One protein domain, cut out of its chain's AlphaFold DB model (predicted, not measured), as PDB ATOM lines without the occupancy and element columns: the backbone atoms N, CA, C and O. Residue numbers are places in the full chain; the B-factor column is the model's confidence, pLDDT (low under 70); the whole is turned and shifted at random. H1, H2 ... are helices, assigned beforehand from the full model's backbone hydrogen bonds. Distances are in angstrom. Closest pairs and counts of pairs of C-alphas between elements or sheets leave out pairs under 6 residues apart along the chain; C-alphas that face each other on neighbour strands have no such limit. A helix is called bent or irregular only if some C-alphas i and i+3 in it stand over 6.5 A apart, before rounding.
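This is residues 85 to 234 of the 418 residues of an uncharacterized protein of Gemmata massiliana (UniProt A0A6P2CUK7). Three helices, H3, H4 and H5, stand side by side in an up-and-down bundle, each running against the one before it, and H2 folds alongside H3 as a fourth, packed on H3 but not on H4 or H5. H1 comes near this group at its last residues, beside H4, while its residues 85 to 91 stick out free. The printed part has 150 residues, with five named helices, H1 to H5 along the chain, and no named strand; the class is all helix. The whole is compact by its radius of gyration of the C-alphas, 16.5 A, yet elongated in outline, spanning 50 by 29 by 25 A.

H4, residues 176 to 202, is the longest helix. It touches H5, residues 209 to 230, opposite ways at a shallow tilt of 20 degrees; this is a hairpin, and the closest C-alphas are those of Glu 194 and Ala 214, 5.0 A apart. With residues 178 to 186 alone, H4 touches H3, residues 155 to 172, in another hairpin, at a shallow tilt of 15 degrees, the closest C-alphas being those of Trp 172 and Leu 179 at 5.2 A. H3 and H5 are close but not clearly touching: the C-alphas of Gln 165 and Thr 221, their closest, are 7.7 A apart, and the two run the same way. H2, residues 120 to 142, touches H3 in a third hairpin, opposite ways at a shallow tilt of 30 degrees, the closest C-alphas being those of Glu 132 and Cys 160 at 5.8 A. H2 is apart from H4 and H5. H1, residues 85 to 102, is close to H4 but not clearly touching, its nearest C-alpha being that of Leu 102, 6.5 A from that of Glu 185; H1 is apart from H2, H3 and H5. Every O i to N i+4 pair is within hydrogen-bond range in H2, H3 and H5, against 12 of 14 in H1 and 21 of 23 in H4.

H4 measures 37.6 A from first to last C-alpha, H2 33.2 A and H5 30.9 A. H1 begins at C-alpha 85, (3.089, -29.763, 16.135), and is irregular, with C-alphas 86 and 89 lying 7.1 A apart. H4 begins at C-alpha 176, (20.141, 3.415, 40.058), and H5 ends at C-alpha 230, (27.659, 4.950, 33.637).

The C-alphas of Glu 86 and Gln 234, the two farthest apart, are 53.4 A from each other. The printed part has no cut. The links from H1 to H2, 17 residues, and from H2 to H3, 12 residues, are long; that from H3 to H4 is tight. Residues 139 to 156 and 231 to 234 have pLDDT under 70.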
ATOM      1  N   ASP A  85       4.184 -30.088  15.210       76.69
ATOM      2  CA  ASP A  85       3.089 -29.763  16.135       76.69
ATOM      3  C   ASP A  85       3.257 -30.462  17.493       76.69
ATOM      4  O   ASP A  85       3.068 -29.847  18.539       76.69
ATOM      5  N   GLU A  86       3.724 -31.714  17.494       78.00
ATOM      6  CA  GLU A  86       3.999 -32.502  18.708       78.00
ATOM      7  C   GLU A  86       5.090 -31.897  19.614       78.00
ATOM      8  O   GLU A  86       5.155 -32.201  20.804       78.00
ATOM      9  N   HIS A  87       5.926 -31.003  19.077       80.69
ATOM     10  CA  HIS A  87       6.961 -30.285  19.822       80.69
ATOM     11  C   HIS A  87       6.561 -28.848  20.180       80.69
ATOM     12  O   HIS A  87       7.305 -28.162  20.889       80.69
ATOM     13  N   TYR A  88       5.400 -28.376  19.718       72.81
ATOM     14  CA  TYR A  88       4.967 -26.997  19.920       72.81
ATOM     15  C   TYR A  88       4.777 -26.662  21.404       72.81
ATOM     16  O   TYR A  88       5.266 -25.631  21.864       72.81
ATOM     17  N   ASP A  89       4.152 -27.553  22.177       75.00
ATOM     18  CA  ASP A  89       3.921 -27.339  23.613       75.00
ATOM     19  C   ASP A  89       5.233 -27.260  24.409       75.00
ATOM     20  O   ASP A  89       5.384 -26.410  25.292       75.00
ATOM     21  N   ALA A  90       6.212 -28.106  24.073       76.56
ATOM     22  CA  ALA A  90       7.539 -28.073  24.684       76.56
ATOM     23  C   ALA A  90       8.271 -26.763  24.346       76.56
ATOM     24  O   ALA A  90       8.777 -26.087  25.242       76.56
ATOM     25  N   PHE A  91       8.240 -26.350  23.075       74.56
ATOM     26  CA  PHE A  91       8.786 -25.069  22.628       74.56
ATOM     27  C   PHE A  91       8.135 -23.873  23.344       74.56
ATOM     28  O   PHE A  91       8.841 -22.968  23.796       74.56
ATOM     29  N   GLN A  92       6.804 -23.866  23.484       74.06
ATOM     30  CA  GLN A  92       6.079 -22.810  24.199       74.06
ATOM     31  C   GLN A  92       6.493 -22.747  25.669       74.06
ATOM     32  O   GLN A  92       6.755 -21.661  26.185       74.06
ATOM     33  N   LYS A  93       6.623 -23.898  26.334       78.56
ATOM     34  CA  LYS A  93       7.071 -23.970  27.728       78.56
ATOM     35  C   LYS A  93       8.495 -23.434  27.908       78.56
ATOM     36  O   LYS A  93       8.748 -22.675  28.844       78.56
ATOM     37  N   ASP A  94       9.408 -23.773  27.002       76.75
ATOM     38  CA  ASP A  94      10.785 -23.267  27.029       76.75
ATOM     39  C   ASP A  94      10.839 -21.755  26.777       76.75
ATOM     40  O   ASP A  94      11.600 -21.030  27.426       76.75
ATOM     41  N   LEU A  95       9.996 -21.253  25.869       74.38
ATOM     42  CA  LEU A  95       9.862 -19.824  25.604       74.38
ATOM     43  C   LEU A  95       9.312 -19.080  26.829       74.38
ATOM     44  O   LEU A  95       9.836 -18.023  27.181       74.38
ATOM     45  N   GLU A  96       8.299 -19.626  27.503       78.00
ATOM     46  CA  GLU A  96       7.746 -19.071  28.743       78.00
ATOM     47  C   GLU A  96       8.774 -19.048  29.877       78.00
ATOM     48  O   GLU A  96       8.935 -18.020  30.532       78.00
ATOM     49  N   ALA A  97       9.533 -20.129  30.062       78.94
ATOM     50  CA  ALA A  97      10.594 -20.185  31.064       78.94
ATOM     51  C   ALA A  97      11.713 -19.170  30.769       78.94
ATOM     52  O   ALA A  97      12.209 -18.486  31.671       78.94
ATOM     53  N   LEU A  98      12.093 -19.021  29.494       76.19
ATOM     54  CA  LEU A  98      13.060 -18.017  29.059       76.19
ATOM     55  C   LEU A  98      12.562 -16.597  29.351       76.19
ATOM     56  O   LEU A  98      13.319 -15.777  29.876       76.19
ATOM     57  N   CYS A  99      11.295 -16.331  29.040       79.56
ATOM     58  CA  CYS A  99      10.601 -15.094  29.365       79.56
ATOM     59  C   CYS A  99      10.662 -14.819  30.874       79.56
ATOM     60  O   CYS A  99      11.208 -13.805  31.303       79.56
ATOM     61  N   ASP A 100      10.170 -15.737  31.698       81.25
ATOM     62  CA  ASP A 100      10.107 -15.558  33.149       81.25
ATOM     63  C   ASP A 100      11.488 -15.323  33.779       81.25
ATOM     64  O   ASP A 100      11.594 -14.568  34.744       81.25
ATOM     65  N   ARG A 101      12.552 -15.886  33.192       80.44
ATOM     66  CA  ARG A 101      13.941 -15.643  33.600       80.44
ATOM     67  C   ARG A 101      14.477 -14.275  33.168       80.44
ATOM     68  O   ARG A 101      15.185 -13.633  33.941       80.44
ATOM     69  N   LEU A 102      14.219 -13.857  31.929       75.94
ATOM     70  CA  LEU A 102      14.850 -12.669  31.338       75.94
ATOM     71  C   LEU A 102      14.126 -11.361  31.648       75.94
ATOM     72  O   LEU A 102      14.762 -10.307  31.648       75.94
ATOM     73  N   TRP A 103      12.821 -11.408  31.904       84.56
ATOM     74  CA  TRP A 103      12.026 -10.215  32.194       84.56
ATOM     75  C   TRP A 103      10.980 -10.440  33.314       84.56
ATOM     76  O   TRP A 103       9.781 -10.198  33.127       84.56
ATOM     77  N   PRO A 104      11.405 -10.928  34.498       84.50
ATOM     78  CA  PRO A 104      10.507 -11.317  35.586       84.50
ATOM     79  C   PRO A 104       9.623 -10.175  36.105       84.50
ATOM     80  O   PRO A 104       8.515 -10.437  36.572       84.50
ATOM     81  N   ARG A 105      10.055  -8.910  36.025       88.25
ATOM     82  CA  ARG A 105       9.228  -7.758  36.423       88.25
ATOM     83  C   ARG A 105       8.203  -7.413  35.354       88.25
ATOM     84  O   ARG A 105       7.049  -7.169  35.688       88.25
ATOM     85  N   MET A 106       8.585  -7.479  34.078       84.00
ATOM     86  CA  MET A 106       7.655  -7.294  32.949       84.00
ATOM     87  C   MET A 106       6.564  -8.368  32.931       84.00
ATOM     88  O   MET A 106       5.406  -8.107  32.612       84.00
ATOM     89  N   ARG A 107       6.936  -9.584  33.337       80.75
ATOM     90  CA  ARG A 107       6.025 -10.706  33.569       80.75
ATOM     91  C   ARG A 107       5.337 -10.643  34.914       80.75
ATOM     92  O   ARG A 107       4.536 -11.530  35.157       80.75
ATOM     93  N   GLY A 108       5.608  -9.630  35.745       78.69
ATOM     94  CA  GLY A 108       5.105  -9.399  37.105       78.69
ATOM     95  C   GLY A 108       5.260 -10.581  38.069       78.69
ATOM     96  O   GLY A 108       4.480 -10.708  39.011       78.69
ATOM     97  N   ASN A 109       6.248 -11.442  37.822       77.69
ATOM     98  CA  ASN A 109       6.704 -12.482  38.746       77.69
ATOM     99  C   ASN A 109       7.429 -11.852  39.946       77.69
ATOM    100  O   ASN A 109       7.468 -12.419  41.033       77.69
ATOM    101  N   ILE A 110       7.963 -10.641  39.762       78.69
ATOM    102  CA  ILE A 110       8.444  -9.781  40.842       78.69
ATOM    103  C   ILE A 110       7.397  -8.694  41.073       78.69
ATOM    104  O   ILE A 110       7.219  -7.799  40.247       78.69
ATOM    105  N   ALA A 111       6.698  -8.784  42.205       72.81
ATOM    106  CA  ALA A 111       5.652  -7.835  42.557       72.81
ATOM    107  C   ALA A 111       6.237  -6.455  42.884       72.81
ATOM    108  O   ALA A 111       7.090  -6.312  43.765       72.81
ATOM    109  N   LEU A 112       5.711  -5.424  42.226       80.75
ATOM    110  CA  LEU A 112       5.968  -4.041  42.593       80.75
ATOM    111  C   LEU A 112       5.154  -3.690  43.842       80.75
ATOM    112  O   LEU A 112       3.942  -3.481  43.777       80.75
ATOM    113  N   LYS A 113       5.826  -3.636  44.993       83.75
ATOM    114  CA  LYS A 113       5.183  -3.318  46.270       83.75
ATOM    115  C   LYS A 113       5.025  -1.806  46.443       83.75
ATOM    116  O   LYS A 113       5.995  -1.048  46.324       83.75
ATOM    117  N   ILE A 114       3.805  -1.388  46.773       83.62
ATOM    118  CA  ILE A 114       3.525  -0.051  47.298       83.62
ATOM    119  C   ILE A 114       3.865  -0.083  48.791       83.62
ATOM    120  O   ILE A 114       3.233  -0.800  49.565       83.62
ATOM    121  N   GLY A 115       4.928   0.618  49.168       81.62
ATOM    122  CA  GLY A 115       5.442   0.671  50.530       81.62
ATOM    123  C   GLY A 115       4.690   1.689  51.380       81.62
ATOM    124  O   GLY A 115       4.164   2.683  50.883       81.62
ATOM    125  N   THR A 116       4.689   1.478  52.694       82.81
ATOM    126  CA  THR A 116       4.112   2.430  53.656       82.81
ATOM    127  C   THR A 116       4.847   3.773  53.654       82.81
ATOM    128  O   THR A 116       4.230   4.805  53.907       82.81
ATOM    129  N   THR A 117       6.132   3.770  53.291       88.12
ATOM    130  CA  THR A 117       6.997   4.952  53.172       88.12
ATOM    131  C   THR A 117       6.913   5.657  51.815       88.12
ATOM    132  O   THR A 117       7.559   6.687  51.643       88.12
ATOM    133  N   ASP A 118       6.164   5.123  50.844       86.81
ATOM    134  CA  ASP A 118       5.988   5.791  49.551       86.81
ATOM    135  C   ASP A 118       5.136   7.052  49.725       86.81
ATOM    136  O   ASP A 118       4.062   7.000  50.339       86.81
ATOM    137  N   ASN A 119       5.571   8.158  49.121       91.12
ATOM    138  CA  ASN A 119       4.739   9.355  49.001       91.12
ATOM    139  C   ASN A 119       3.613   9.159  47.965       91.12
ATOM    140  O   ASN A 119       3.610   8.195  47.200       91.12
ATOM    141  N   GLU A 120       2.648  10.079  47.918       87.06
ATOM    142  CA  GLU A 120       1.467   9.964  47.047       87.06
ATOM    143  C   GLU A 120       1.820   9.795  45.563       87.06
ATOM    144  O   GLU A 120       1.267   8.919  44.897       87.06
ATOM    145  N   LEU A 121       2.793  10.562  45.060       85.44
ATOM    146  CA  LEU A 121       3.256  10.455  43.676       85.44
ATOM    147  C   LEU A 121       3.867   9.074  43.394       85.44
ATOM    148  O   LEU A 121       3.541   8.449  42.389       85.44
ATOM    149  N   GLN A 122       4.702   8.555  44.294       85.44
ATOM    150  CA  GLN A 122       5.286   7.217  44.164       85.44
ATOM    151  C   GLN A 122       4.213   6.125  44.175       85.44
ATOM    152  O   GLN A 122       4.293   5.190  43.379       85.44
ATOM    153  N   ARG A 123       3.188   6.244  45.028       83.75
ATOM    154  CA  ARG A 123       2.056   5.303  45.059       83.75
ATOM    155  C   ARG A 123       1.293   5.315  43.734       83.75
ATOM    156  O   ARG A 123       1.018   4.244  43.195       83.75
ATOM    157  N   LEU A 124       1.006   6.502  43.191       85.62
ATOM    158  CA  LEU A 124       0.330   6.668  41.900       85.62
ATOM    159  C   LEU A 124       1.149   6.082  40.747       85.62
ATOM    160  O   LEU A 124       0.626   5.285  39.974       85.62
ATOM    161  N   LEU A 125       2.439   6.406  40.668       86.19
ATOM    162  CA  LEU A 125       3.325   5.890  39.626       86.19
ATOM    163  C   LEU A 125       3.487   4.366  39.717       86.19
ATOM    164  O   LEU A 125       3.456   3.684  38.696       86.19
ATOM    165  N   LYS A 126       3.592   3.790  40.923       89.12
ATOM    166  CA  LYS A 126       3.615   2.328  41.098       89.12
ATOM    167  C   LYS A 126       2.288   1.677  40.696       89.12
ATOM    168  O   LYS A 126       2.294   0.615  40.076       89.12
ATOM    169  N   ALA A 127       1.152   2.299  41.014       85.00
ATOM    170  CA  ALA A 127      -0.159   1.819  40.582       85.00
ATOM    171  C   ALA A 127      -0.305   1.865  39.052       85.00
ATOM    172  O   ALA A 127      -0.743   0.883  38.453       85.00
ATOM    173  N   GLN A 128       0.129   2.958  38.418       86.81
ATOM    174  CA  GLN A 128       0.170   3.090  36.963       86.81
ATOM    175  C   GLN A 128       1.070   2.024  36.333       86.81
ATOM    176  O   GLN A 128       0.639   1.334  35.415       86.81
ATOM    177  N   LEU A 129       2.283   1.827  36.860       88.56
ATOM    178  CA  LEU A 129       3.204   0.802  36.372       88.56
ATOM    179  C   LEU A 129       2.578  -0.598  36.455       88.56
ATOM    180  O   LEU A 129       2.659  -1.356  35.496       88.56
ATOM    181  N   ASN A 130       1.881  -0.923  37.547       85.06
ATOM    182  CA  ASN A 130       1.144  -2.185  37.656       85.06
ATOM    183  C   ASN A 130       0.045  -2.328  36.590       85.06
ATOM    184  O   ASN A 130      -0.093  -3.405  36.013       85.06
ATOM    185  N   GLN A 131      -0.716  -1.269  36.298       84.69
ATOM    186  CA  GLN A 131      -1.739  -1.302  35.244       84.69
ATOM    187  C   GLN A 131      -1.125  -1.504  33.855       84.69
ATOM    188  O   GLN A 131      -1.601  -2.338  33.086       84.69
ATOM    189  N   GLU A 132      -0.030  -0.810  33.552       86.06
ATOM    190  CA  GLU A 132       0.673  -0.961  32.276       86.06
ATOM    191  C   GLU A 132       1.284  -2.360  32.117       86.06
ATOM    192  O   GLU A 132       1.219  -2.946  31.038       86.06
ATOM    193  N   LEU A 133       1.809  -2.951  33.197       84.88
ATOM    194  CA  LEU A 133       2.300  -4.334  33.204       84.88
ATOM    195  C   LEU A 133       1.178  -5.352  32.975       84.88
ATOM    196  O   LEU A 133       1.382  -6.342  32.273       84.88
ATOM    197  N   LEU A 134      -0.012  -5.123  33.539       81.62
ATOM    198  CA  LEU A 134      -1.189  -5.953  33.270       81.62
ATOM    199  C   LEU A 134      -1.626  -5.840  31.805       81.62
ATOM    200  O   LEU A 134      -1.851  -6.864  31.161       81.62
ATOM    201  N   GLY A 135      -1.678  -4.621  31.261       78.88
ATOM    202  CA  GLY A 135      -1.942  -4.389  29.840       78.88
ATOM    203  C   GLY A 135      -0.930  -5.115  28.953       78.88
ATOM    204  O   GLY A 135      -1.308  -5.877  28.065       78.88
ATOM    205  N   TYR A 136       0.358  -4.963  29.259       80.75
ATOM    206  CA  TYR A 136       1.458  -5.613  28.553       80.75
ATOM    207  C   TYR A 136       1.370  -7.147  28.589       80.75
ATOM    208  O   TYR A 136       1.501  -7.804  27.554       80.75
ATOM    209  N   ARG A 137       1.091  -7.732  29.760       76.88
ATOM    210  CA  ARG A 137       0.878  -9.181  29.916       76.88
ATOM    211  C   ARG A 137      -0.282  -9.674  29.066       76.88
ATOM    212  O   ARG A 137      -0.132 -10.690  28.395       76.88
ATOM    213  N   ASN A 138      -1.405  -8.958  29.070       70.25
ATOM    214  CA  ASN A 138      -2.556  -9.321  28.251       70.25
ATOM    215  C   ASN A 138      -2.169  -9.338  26.769       70.25
ATOM    216  O   ASN A 138      -2.482 -10.309  26.090       70.25
ATOM    217  N   PHE A 139      -1.399  -8.357  26.284       69.38
ATOM    218  CA  PHE A 139      -0.894  -8.369  24.904       69.38
ATOM    219  C   PHE A 139      -0.006  -9.579  24.589       69.38
ATOM    220  O   PHE A 139      -0.212 -10.207  23.555       69.38
ATOM    221  N   ILE A 140       0.925  -9.954  25.475       66.19
ATOM    222  CA  ILE A 140       1.755 -11.159  25.274       66.19
ATOM    223  C   ILE A 140       0.895 -12.428  25.256       66.19
ATOM    224  O   ILE A 140       1.130 -13.328  24.456       66.19
ATOM    225  N   VAL A 141      -0.102 -12.520  26.139       53.84
ATOM    226  CA  VAL A 141      -1.005 -13.678  26.202       53.84
ATOM    227  C   VAL A 141      -1.892 -13.752  24.956       53.84
ATOM    228  O   VAL A 141      -2.138 -14.851  24.472       53.84
ATOM    229  N   PHE A 142      -2.305 -12.620  24.380       44.44
ATOM    230  CA  PHE A 142      -3.006 -12.595  23.092       44.44
ATOM    231  C   PHE A 142      -2.095 -12.971  21.909       44.44
ATOM    232  O   PHE A 142      -2.575 -13.595  20.969       44.44
ATOM    233  N   GLU A 143      -0.783 -12.707  21.971       51.12
ATOM    234  CA  GLU A 143       0.197 -13.218  20.990       51.12
ATOM    235  C   GLU A 143       0.453 -14.745  21.113       51.12
ATOM    236  O   GLU A 143       1.134 -15.314  20.259       51.12
ATOM    237  N   LYS A 144      -0.152 -15.457  22.088       46.94
ATOM    238  CA  LYS A 144      -0.264 -16.935  22.035       46.94
ATOM    239  C   LYS A 144      -1.169 -17.425  20.897       46.94
ATOM    240  O   LYS A 144      -1.185 -18.620  20.611       46.94
ATOM    241  N   MET A 145      -1.921 -16.534  20.250       41.31
ATOM    242  CA  MET A 145      -2.746 -16.852  19.092       41.31
ATOM    243  C   MET A 145      -2.008 -16.476  17.810       41.31
ATOM    244  O   MET A 145      -2.017 -15.330  17.379       41.31
ATOM    245  N   ASP A 146      -1.407 -17.496  17.206       45.69
ATOM    246  CA  ASP A 146      -1.127 -17.567  15.777       45.69
ATOM    247  C   ASP A 146      -0.147 -16.499  15.239       45.69
ATOM    248  O   ASP A 146      -0.519 -15.407  14.809       45.69
ATOM    249  N   TRP A 147       1.144 -16.847  15.169       48.62
ATOM    250  CA  TRP A 147       2.143 -16.052  14.435       48.62
ATOM    251  C   TRP A 147       1.827 -15.995  12.926       48.62
ATOM    252  O   TRP A 147       2.381 -15.151  12.224       48.62
ATOM    253  N   SER A 148       0.900 -16.820  12.429       45.44
ATOM    254  CA  SER A 148       0.277 -16.732  11.098       45.44
ATOM    255  C   SER A 148      -1.041 -15.933  11.077       45.44
ATOM    256  O   SER A 148      -1.566 -15.653  10.001       45.44
ATOM    257  N   GLY A 149      -1.551 -15.512  12.237       45.91
ATOM    258  CA  GLY A 149      -2.864 -14.899  12.417       45.91
ATOM    259  C   GLY A 149      -2.937 -13.407  12.051       45.91
ATOM    260  O   GLY A 149      -1.919 -12.699  11.980       45.91
ATOM    261  N   PRO A 150      -4.152 -12.883  11.792       43.75
ATOM    262  CA  PRO A 150      -4.330 -11.560  11.215       43.75
ATOM    263  C   PRO A 150      -4.071 -10.412  12.209       43.75
ATOM    264  O   PRO A 150      -4.705 -10.290  13.249       43.75
ATOM    265  N   ARG A 151      -3.201  -9.488  11.776       52.31
ATOM    266  CA  ARG A 151      -3.283  -8.018  11.934       52.31
ATOM    267  C   ARG A 151      -3.598  -7.434  13.324       52.31
ATOM    268  O   ARG A 151      -4.287  -6.414  13.398       52.31
ATOM    269  N   LEU A 152      -3.042  -7.950  14.419       54.00
ATOM    270  CA  LEU A 152      -2.938  -7.096  15.606       54.00
ATOM    271  C   LEU A 152      -1.934  -5.975  15.315       54.00
ATOM    272  O   LEU A 152      -0.759  -6.218  15.027       54.00
ATOM    273  N   SER A 153      -2.430  -4.736  15.325       60.03
ATOM    274  CA  SER A 153      -1.591  -3.549  15.191       60.03
ATOM    275  C   SER A 153      -0.513  -3.586  16.276       60.03
ATOM    276  O   SER A 153      -0.848  -3.793  17.442       60.03
ATOM    277  N   PRO A 154       0.769  -3.361  15.951       64.94
ATOM    278  CA  PRO A 154       1.828  -3.368  16.951       64.94
ATOM    279  C   PRO A 154       1.777  -2.136  17.877       64.94
ATOM    280  O   PRO A 154       2.538  -2.075  18.841       64.94
ATOM    281  N   VAL A 155       0.896  -1.164  17.597       64.19
ATOM    282  CA  VAL A 155       0.798   0.131  18.288       64.19
ATOM    283  C   VAL A 155       0.499   0.010  19.789       64.19
ATOM    284  O   VAL A 155       1.253   0.599  20.561       64.19
ATOM    285  N   PRO A 156      -0.511  -0.753  20.257       66.88
ATOM    286  CA  PRO A 156      -0.820  -0.820  21.688       66.88
ATOM    287  C   PRO A 156       0.346  -1.359  22.526       66.88
ATOM    288  O   PRO A 156       0.615  -0.869  23.617       66.88
ATOM    289  N   PHE A 157       1.107  -2.304  21.970       70.75
ATOM    290  CA  PHE A 157       2.304  -2.848  22.605       70.75
ATOM    291  C   PHE A 157       3.398  -1.785  22.783       70.75
ATOM    292  O   PHE A 157       4.010  -1.684  23.846       70.75
ATOM    293  N   PHE A 158       3.632  -0.964  21.754       71.88
ATOM    294  CA  PHE A 158       4.595   0.134  21.825       71.88
ATOM    295  C   PHE A 158       4.187   1.203  22.839       71.88
ATOM    296  O   PHE A 158       5.043   1.708  23.566       71.88
ATOM    297  N   VAL A 159       2.890   1.511  22.921       77.00
ATOM    298  CA  VAL A 159       2.353   2.443  23.918       77.00
ATOM    299  C   VAL A 159       2.610   1.915  25.330       77.00
ATOM    300  O   VAL A 159       3.190   2.641  26.134       77.00
ATOM    301  N   CYS A 160       2.292   0.646  25.611       81.69
ATOM    302  CA  CYS A 160       2.557   0.049  26.923       81.69
ATOM    303  C   CYS A 160       4.050   0.068  27.278       81.69
ATOM    304  O   CYS A 160       4.410   0.504  28.366       81.69
ATOM    305  N   LEU A 161       4.949  -0.334  26.369       84.12
ATOM    306  CA  LEU A 161       6.391  -0.309  26.655       84.12
ATOM    307  C   LEU A 161       6.932   1.095  26.911       84.12
ATOM    308  O   LEU A 161       7.712   1.291  27.844       84.12
ATOM    309  N   LYS A 162       6.492   2.075  26.121       85.62
ATOM    310  CA  LYS A 162       6.851   3.479  26.314       85.62
ATOM    311  C   LYS A 162       6.360   3.990  27.668       85.62
ATOM    312  O   LYS A 162       7.113   4.682  28.357       85.62
ATOM    313  N   ASN A 163       5.126   3.661  28.047       86.25
ATOM    314  CA  ASN A 163       4.546   4.067  29.322       86.25
ATOM    315  C   ASN A 163       5.302   3.418  30.483       86.25
ATOM    316  O   ASN A 163       5.763   4.138  31.364       86.25
ATOM    317  N   ILE A 164       5.555   2.106  30.421       90.25
ATOM    318  CA  ILE A 164       6.374   1.383  31.404       90.25
ATOM    319  C   ILE A 164       7.744   2.045  31.541       90.25
ATOM    320  O   ILE A 164       8.139   2.393  32.650       90.25
ATOM    321  N   GLN A 165       8.457   2.277  30.434       91.94
ATOM    322  CA  GLN A 165       9.771   2.921  30.467       91.94
ATOM    323  C   GLN A 165       9.702   4.313  31.111       91.94
ATOM    324  O   GLN A 165      10.544   4.644  31.943       91.94
ATOM    325  N   THR A 166       8.712   5.125  30.739       88.75
ATOM    326  CA  THR A 166       8.545   6.487  31.264       88.75
ATOM    327  C   THR A 166       8.282   6.464  32.768       88.75
ATOM    328  O   THR A 166       8.974   7.150  33.517       88.75
ATOM    329  N   THR A 167       7.355   5.620  33.226       89.06
ATOM    330  CA  THR A 167       7.012   5.484  34.645       89.06
ATOM    331  C   THR A 167       8.175   4.917  35.466       89.06
ATOM    332  O   THR A 167       8.439   5.397  36.565       89.06
ATOM    333  N   VAL A 168       8.920   3.942  34.931       92.25
ATOM    334  CA  VAL A 168      10.142   3.386  35.544       92.25
ATOM    335  C   VAL A 168      11.199   4.476  35.746       92.25
ATOM    336  O   VAL A 168      11.784   4.577  36.826       92.25
ATOM    337  N   LEU A 169      11.440   5.302  34.723       90.06
ATOM    338  CA  LEU A 169      12.379   6.419  34.822       90.06
ATOM    339  C   LEU A 169      11.903   7.419  35.876       90.06
ATOM    340  O   LEU A 169      12.682   7.798  36.746       90.06
ATOM    341  N   GLU A 170      10.631   7.804  35.866       89.38
ATOM    342  CA  GLU A 170      10.098   8.761  36.838       89.38
ATOM    343  C   GLU A 170      10.213   8.258  38.287       89.38
ATOM    344  O   GLU A 170      10.627   9.009  39.172       89.38
ATOM    345  N   LEU A 171       9.947   6.969  38.519       87.25
ATOM    346  CA  LEU A 171      10.063   6.342  39.837       87.25
ATOM    347  C   LEU A 171      11.504   6.275  40.351       87.25
ATOM    348  O   LEU A 171      11.749   6.524  41.533       87.25
ATOM    349  N   TRP A 172      12.456   5.908  39.487       90.81
ATOM    350  CA  TRP A 172      13.773   5.448  39.941       90.81
ATOM    351  C   TRP A 172      14.971   6.154  39.310       90.81
ATOM    352  O   TRP A 172      16.097   5.733  39.556       90.81
ATOM    353  N   THR A 173      14.798   7.275  38.599       85.81
ATOM    354  CA  THR A 173      15.936   8.071  38.075       85.81
ATOM    355  C   THR A 173      16.975   8.398  39.158       85.81
ATOM    356  O   THR A 173      18.171   8.441  38.883       85.81
ATOM    357  N   LYS A 174      16.542   8.590  40.411       83.62
ATOM    358  CA  LYS A 174      17.428   8.874  41.556       83.62
ATOM    359  C   LYS A 174      17.903   7.628  42.321       83.62
ATOM    360  O   LYS A 174      18.670   7.770  43.271       83.62
ATOM    361  N   HIS A 175      17.477   6.433  41.914       86.56
ATOM    362  CA  HIS A 175      17.754   5.151  42.568       86.56
ATOM    363  C   HIS A 175      18.302   4.127  41.554       86.56
ATOM    364  O   HIS A 175      17.587   3.195  41.173       86.56
ATOM    365  N   PRO A 176      19.562   4.274  41.094       86.56
ATOM    366  CA  PRO A 176      20.141   3.415  40.058       86.56
ATOM    367  C   PRO A 176      20.064   1.914  40.362       86.56
ATOM    368  O   PRO A 176      19.872   1.117  39.451       86.56
ATOM    369  N   GLN A 177      20.168   1.522  41.635       87.00
ATOM    370  CA  GLN A 177      20.065   0.130  42.078       87.00
ATOM    371  C   GLN A 177      18.701  -0.506  41.771       87.00
ATOM    372  O   GLN A 177      18.636  -1.697  41.481       87.00
ATOM    373  N   GLU A 178      17.634   0.296  41.773       88.88
ATOM    374  CA  GLU A 178      16.292  -0.138  41.375       88.88
ATOM    375  C   GLU A 178      16.100   0.012  39.863       88.88
ATOM    376  O   GLU A 178      15.555  -0.872  39.205       88.88
ATOM    377  N   LEU A 179      16.598   1.109  39.284       90.50
ATOM    378  CA  LEU A 179      16.398   1.447  37.876       90.50
ATOM    379  C   LEU A 179      17.126   0.503  36.907       90.50
ATOM    380  O   LEU A 179      16.560   0.099  35.891       90.50
ATOM    381  N   VAL A 180      18.383   0.154  37.190       92.06
ATOM    382  CA  VAL A 180      19.224  -0.636  36.277       92.06
ATOM    383  C   VAL A 180      18.623  -2.020  35.986       92.06
ATOM    384  O   VAL A 180      18.566  -2.378  34.808       92.06
ATOM    385  N   PRO A 181      18.142  -2.802  36.977       92.00
ATOM    386  CA  PRO A 181      17.430  -4.053  36.709       92.00
ATOM    387  C   PRO A 181      16.232  -3.881  35.768       92.00
ATOM    388  O   PRO A 181      16.124  -4.626  34.796       92.00
ATOM    389  N   TRP A 182      15.388  -2.866  35.987       93.06
ATOM    390  CA  TRP A 182      14.251  -2.576  35.105       93.06
ATOM    391  C   TRP A 182      14.688  -2.257  33.676       93.06
ATOM    392  O   TRP A 182      14.137  -2.797  32.718       93.06
ATOM    393  N   LEU A 183      15.702  -1.406  33.517       93.12
ATOM    394  CA  LEU A 183      16.199  -1.026  32.198       93.12
ATOM    395  C   LEU A 183      16.858  -2.203  31.461       93.12
ATOM    396  O   LEU A 183      16.716  -2.295  30.245       93.12
ATOM    397  N   LYS A 184      17.515  -3.140  32.160       92.50
ATOM    398  CA  LYS A 184      18.039  -4.377  31.547       92.50
ATOM    399  C   LYS A 184      16.924  -5.263  30.986       92.50
ATOM    400  O   LYS A 184      17.045  -5.752  29.860       92.50
ATOM    401  N   GLU A 185      15.841  -5.445  31.743       91.88
ATOM    402  CA  GLU A 185      14.665  -6.185  31.270       91.88
ATOM    403  C   GLU A 185      14.034  -5.480  30.061       91.88
ATOM    404  O   GLU A 185      13.820  -6.107  29.026       91.88
ATOM    405  N   LEU A 186      13.840  -4.159  30.137       91.50
ATOM    406  CA  LEU A 186      13.282  -3.361  29.042       91.50
ATOM    407  C   LEU A 186      14.149  -3.382  27.775       91.50
ATOM    408  O   LEU A 186      13.601  -3.463  26.679       91.50
ATOM    409  N   VAL A 187      15.485  -3.352  27.885       90.31
ATOM    410  CA  VAL A 187      16.381  -3.509  26.721       90.31
ATOM    411  C   VAL A 187      16.214  -4.893  26.095       90.31
ATOM    412  O   VAL A 187      16.155  -5.007  24.871       90.31
ATOM    413  N   THR A 188      16.100  -5.939  26.916       88.19
ATOM    414  CA  THR A 188      15.892  -7.312  26.431       88.19
ATOM    415  C   THR A 188      14.561  -7.429  25.685       88.19
ATOM    416  O   THR A 188      14.530  -7.937  24.565       88.19
ATOM    417  N   VAL A 189      13.487  -6.862  26.247       87.12
ATOM    418  CA  VAL A 189      12.179  -6.754  25.584       87.12
ATOM    419  C   VAL A 189      12.265  -5.972  24.271       87.12
ATOM    420  O   VAL A 189      11.746  -6.417  23.249       87.12
ATOM    421  N   ALA A 190      12.923  -4.811  24.270       88.00
ATOM    422  CA  ALA A 190      13.005  -3.951  23.094       88.00
ATOM    423  C   ALA A 190      13.755  -4.624  21.935       88.00
ATOM    424  O   ALA A 190      13.331  -4.511  20.786       88.00
ATOM    425  N   LYS A 191      14.827  -5.372  22.223       86.25
ATOM    426  CA  LYS A 191      15.561  -6.165  21.222       86.25
ATOM    427  C   LYS A 191      14.726  -7.287  20.634       86.25
ATOM    428  O   LYS A 191      14.723  -7.499  19.423       86.25
ATOM    429  N   GLU A 192      14.027  -8.004  21.498       82.38
ATOM    430  CA  GLU A 192      13.146  -9.078  21.079       82.38
ATOM    431  C   GLU A 192      12.007  -8.546  20.199       82.38
ATOM    432  O   GLU A 192      11.657  -9.137  19.173       82.38
ATOM    433  N   ARG A 193      11.489  -7.361  20.538       81.69
ATOM    434  CA  ARG A 193      10.505  -6.665  19.717       81.69
ATOM    435  C   ARG A 193      11.075  -6.212  18.379       81.69
ATOM    436  O   ARG A 193      10.427  -6.430  17.363       81.69
ATOM    437  N   GLU A 194      12.255  -5.597  18.360       85.19
ATOM    438  CA  GLU A 194      12.941  -5.224  17.116       85.19
ATOM    439  C   GLU A 194      13.078  -6.432  16.187       85.19
ATOM    440  O   GLU A 194      12.729  -6.340  15.011       85.19
ATOM    441  N   ARG A 195      13.495  -7.584  16.727       80.31
ATOM    442  CA  ARG A 195      13.579  -8.837  15.974       80.31
ATOM    443  C   ARG A 195      12.220  -9.265  15.422       80.31
ATOM    444  O   ARG A 195      12.139  -9.576  14.237       80.31
ATOM    445  N   TYR A 196      11.172  -9.291  16.249       80.25
ATOM    446  CA  TYR A 196       9.825  -9.644  15.791       80.25
ATOM    447  C   TYR A 196       9.364  -8.739  14.650       80.25
ATOM    448  O   TYR A 196       8.933  -9.222  13.607       80.25
ATOM    449  N   ILE A 197       9.485  -7.425  14.835       79.62
ATOM    450  CA  ILE A 197       9.059  -6.453  13.836       79.62
ATOM    451  C   ILE A 197       9.864  -6.617  12.552       79.62
ATOM    452  O   ILE A 197       9.263  -6.595  11.485       79.62
ATOM    453  N   ARG A 198      11.179  -6.851  12.637       80.44
ATOM    454  CA  ARG A 198      12.013  -7.124  11.463       80.44
ATOM    455  C   ARG A 198      11.472  -8.300  10.652       80.44
ATOM    456  O   ARG A 198      11.187  -8.115   9.479       80.44
ATOM    457  N   VAL A 199      11.237  -9.452  11.289       74.94
ATOM    458  CA  VAL A 199      10.694 -10.651  10.615       74.94
ATOM    459  C   VAL A 199       9.353 -10.352   9.937       74.94
ATOM    460  O   VAL A 199       9.084 -10.816   8.835       74.94
ATOM    461  N   ARG A 200       8.495  -9.547  10.575       75.62
ATOM    462  CA  ARG A 200       7.188  -9.172  10.014       75.62
ATOM    463  C   ARG A 200       7.292  -8.162   8.877       75.62
ATOM    464  O   ARG A 200       6.449  -8.192   7.989       75.62
ATOM    465  N   VAL A 201       8.287  -7.281   8.900       73.38
ATOM    466  CA  VAL A 201       8.580  -6.373   7.787       73.38
ATOM    467  C   VAL A 201       9.182  -7.141   6.610       73.38
ATOM    468  O   VAL A 201       8.747  -6.935   5.488       73.38
ATOM    469  N   GLU A 202      10.110  -8.069   6.860       75.62
ATOM    470  CA  GLU A 202      10.702  -8.953   5.839       75.62
ATOM    471  C   GLU A 202       9.652  -9.854   5.171       75.62
ATOM    472  O   GLU A 202       9.745 -10.143   3.984       75.62
ATOM    473  N   ALA A 203       8.626 -10.263   5.921       73.00
ATOM    474  CA  ALA A 203       7.472 -10.996   5.404       73.00
ATOM    475  C   ALA A 203       6.375 -10.087   4.809       73.00
ATOM    476  O   ALA A 203       5.270 -10.561   4.542       73.00
ATOM    477  N   SER A 204       6.625  -8.779   4.676       76.25
ATOM    478  CA  SER A 204       5.683  -7.771   4.162       76.25
ATOM    479  C   SER A 204       4.337  -7.720   4.909       76.25
ATOM    480  O   SER A 204       3.330  -7.227   4.400       76.25
ATOM    481  N   VAL A 205       4.315  -8.194   6.160       72.56
ATOM    482  CA  VAL A 205       3.155  -8.134   7.060       72.56
ATOM    483  C   VAL A 205       3.050  -6.764   7.722       72.56
ATOM    484  O   VAL A 205       1.946  -6.255   7.931       72.56
ATOM    485  N   PHE A 206       4.193  -6.166   8.063       70.88
ATOM    486  CA  PHE A 206       4.266  -4.811   8.596       70.88
ATOM    487  C   PHE A 206       4.981  -3.865   7.629       70.88
ATOM    488  O   PHE A 206       5.988  -4.232   7.031       70.88
ATOM    489  N   PRO A 207       4.508  -2.616   7.519       72.31
ATOM    490  CA  PRO A 207       5.247  -1.561   6.845       72.31
ATOM    491  C   PRO A 207       6.645  -1.298   7.459       72.31
ATOM    492  O   PRO A 207       6.784  -1.358   8.689       72.31
ATOM    493  N   PRO A 208       7.662  -0.913   6.659       73.31
ATOM    494  CA  PRO A 208       9.037  -0.705   7.131       73.31
ATOM    495  C   PRO A 208       9.216   0.282   8.293       73.31
ATOM    496  O   PRO A 208      10.109   0.096   9.120       73.31
ATOM    497  N   GLN A 209       8.355   1.295   8.437       72.12
ATOM    498  CA  GLN A 209       8.483   2.293   9.509       72.12
ATOM    499  C   GLN A 209       8.344   1.707  10.912       72.12
ATOM    500  O   GLN A 209       8.902   2.251  11.863       72.12
ATOM    501  N   TYR A 210       7.645   0.577  11.053       76.31
ATOM    502  CA  TYR A 210       7.563  -0.101  12.342       76.31
ATOM    503  C   TYR A 210       8.927  -0.612  12.793       76.31
ATOM    504  O   TYR A 210       9.214  -0.594  13.991       76.31
ATOM    505  N   PHE A 211       9.779  -1.030  11.855       81.94
ATOM    506  CA  PHE A 211      11.131  -1.457  12.176       81.94
ATOM    507  C   PHE A 211      11.973  -0.278  12.678       81.94
ATOM    508  O   PHE A 211      12.570  -0.379  13.747       81.94
ATOM    509  N   HIS A 212      11.924   0.875  12.005       81.19
ATOM    510  CA  HIS A 212      12.612   2.087  12.471       81.19
ATOM    511  C   HIS A 212      12.128   2.545  13.850       81.19
ATOM    512  O   HIS A 212      12.944   2.865  14.716       81.19
ATOM    513  N   TYR A 213      10.814   2.492  14.088       80.94
ATOM    514  CA  TYR A 213      10.237   2.786  15.395       80.94
ATOM    515  C   TYR A 213      10.764   1.827  16.477       80.94
ATOM    516  O   TYR A 213      11.157   2.264  17.561       80.94
ATOM    517  N   ALA A 214      10.829   0.522  16.185       83.69
ATOM    518  CA  ALA A 214      11.343  -0.481  17.116       83.69
ATOM    519  C   ALA A 214      12.836  -0.275  17.431       83.69
ATOM    520  O   ALA A 214      13.216  -0.292  18.604       83.69
ATOM    521  N   VAL A 215      13.662   0.003  16.415       85.44
ATOM    522  CA  VAL A 215      15.093   0.306  16.588       85.44
ATOM    523  C   VAL A 215      15.282   1.582  17.409       85.44
ATOM    524  O   VAL A 215      16.074   1.608  18.351       85.44
ATOM    525  N   ARG A 216      14.528   2.649  17.109       86.44
ATOM    526  CA  ARG A 216      14.583   3.911  17.864       86.44
ATOM    527  C   ARG A 216      14.188   3.710  19.323       86.44
ATOM    528  O   ARG A 216      14.873   4.223  20.210       86.44
ATOM    529  N   HIS A 217      13.130   2.940  19.583       87.00
ATOM    530  CA  HIS A 217      12.728   2.581  20.941       87.00
ATOM    531  C   HIS A 217      13.843   1.813  21.660       87.00
ATOM    532  O   HIS A 217      14.212   2.197  22.770       87.00
ATOM    533  N   ARG A 218      14.451   0.800  21.022       90.31
ATOM    534  CA  ARG A 218      15.609   0.093  21.591       90.31
ATOM    535  C   ARG A 218      16.742   1.058  21.926       90.31
ATOM    536  O   ARG A 218      17.220   1.032  23.055       90.31
ATOM    537  N   PHE A 219      17.154   1.927  21.004       87.25
ATOM    538  CA  PHE A 219      18.231   2.885  21.271       87.25
ATOM    539  C   PHE A 219      17.914   3.852  22.391       87.25
ATOM    540  O   PHE A 219      18.797   4.165  23.187       87.25
ATOM    541  N   LYS A 220      16.663   4.300  22.499       89.38
ATOM    542  CA  LYS A 220      16.221   5.092  23.641       89.38
ATOM    543  C   LYS A 220      16.411   4.313  24.943       89.38
ATOM    544  O   LYS A 220      17.013   4.839  25.871       89.38
ATOM    545  N   THR A 221      15.956   3.064  25.021       89.31
ATOM    546  CA  THR A 221      16.118   2.238  26.228       89.31
ATOM    547  C   THR A 221      17.585   1.920  26.539       89.31
ATOM    548  O   THR A 221      17.990   2.019  27.694       89.31
ATOM    549  N   GLU A 222      18.405   1.610  25.531       90.38
ATOM    550  CA  GLU A 222      19.849   1.396  25.697       90.38
ATOM    551  C   GLU A 222      20.557   2.674  26.168       90.38
ATOM    552  O   GLU A 222      21.411   2.605  27.046       90.38
ATOM    553  N   THR A 223      20.167   3.846  25.661       86.94
ATOM    554  CA  THR A 223      20.703   5.140  26.118       86.94
ATOM    555  C   THR A 223      20.418   5.353  27.601       86.94
ATOM    556  O   THR A 223      21.320   5.707  28.356       86.94
ATOM    557  N   GLU A 224      19.187   5.095  28.046       90.25
ATOM    558  CA  GLU A 224      18.826   5.241  29.458       90.25
ATOM    559  C   GLU A 224      19.533   4.210  30.347       90.25
ATOM    560  O   GLU A 224      20.005   4.554  31.431       90.25
ATOM    561  N   LEU A 225      19.689   2.962  29.884       91.75
ATOM    562  CA  LEU A 225      20.471   1.957  30.610       91.75
ATOM    563  C   LEU A 225      21.942   2.370  30.712       91.75
ATOM    564  O   LEU A 225      22.548   2.241  31.776       91.75
ATOM    565  N   TRP A 226      22.514   2.886  29.624       87.25
ATOM    566  CA  TRP A 226      23.884   3.385  29.604       87.25
ATOM    567  C   TRP A 226      24.057   4.549  30.574       87.25
ATOM    568  O   TRP A 226      24.982   4.512  31.379       87.25
ATOM    569  N   LYS A 227      23.135   5.519  30.589       85.94
ATOM    570  CA  LYS A 227      23.131   6.614  31.572       85.94
ATOM    571  C   LYS A 227      23.077   6.058  32.997       85.94
ATOM    572  O   LYS A 227      23.953   6.359  33.797       85.94
ATOM    573  N   ALA A 228      22.116   5.188  33.306       87.56
ATOM    574  CA  ALA A 228      21.940   4.641  34.653       87.56
ATOM    575  C   ALA A 228      23.139   3.803  35.141       87.56
ATOM    576  O   ALA A 228      23.434   3.785  36.333       87.56
ATOM    577  N   THR A 229      23.837   3.118  34.232       85.50
ATOM    578  CA  THR A 229      25.014   2.295  34.562       85.50
ATOM    579  C   THR A 229      26.316   3.094  34.588       85.50
ATOM    580  O   THR A 229      27.173   2.810  35.421       85.50
ATOM    581  N   SER A 230      26.449   4.120  33.745       76.06
ATOM    582  CA  SER A 230      27.659   4.950  33.637       76.06
ATOM    583  C   SER A 230      27.687   6.091  34.657       76.06
ATOM    584  O   SER A 230      28.758   6.459  35.129       76.06
ATOM    585  N   ILE A 231      26.526   6.607  35.081       60.72
ATOM    586  CA  ILE A 231      26.417   7.620  36.151       60.72
ATOM    587  C   ILE A 231      26.862   7.052  37.515       60.72
ATOM    588  O   ILE A 231      27.271   7.808  38.391       60.72
ATOM    589  N   ASN A 232      26.889   5.725  37.687       50.88
ATOM    590  CA  ASN A 232      27.502   5.095  38.862       50.88
ATOM    591  C   ASN A 232      29.046   5.098  38.831       50.88
ATOM    592  O   ASN A 232      29.653   4.825  39.861       50.88
ATOM    593  N   ALA A 233      29.682   5.417  37.695       42.50
ATOM    594  CA  ALA A 233      31.141   5.524  37.564       42.50
ATOM    595  C   ALA A 233      31.663   6.972  37.654       42.50
ATOM    596  O   ALA A 233      32.855   7.178  37.858       42.50
ATOM    597  N   GLN A 234      30.790   7.974  37.529       42.41
ATOM    598  CA  GLN A 234      31.140   9.390  37.654       42.41
ATOM    599  C   GLN A 234      30.011  10.135  38.367       42.41
ATOM    600  O   GLN A 234      29.163  10.777  37.748       42.41
TER     601      GLN A 234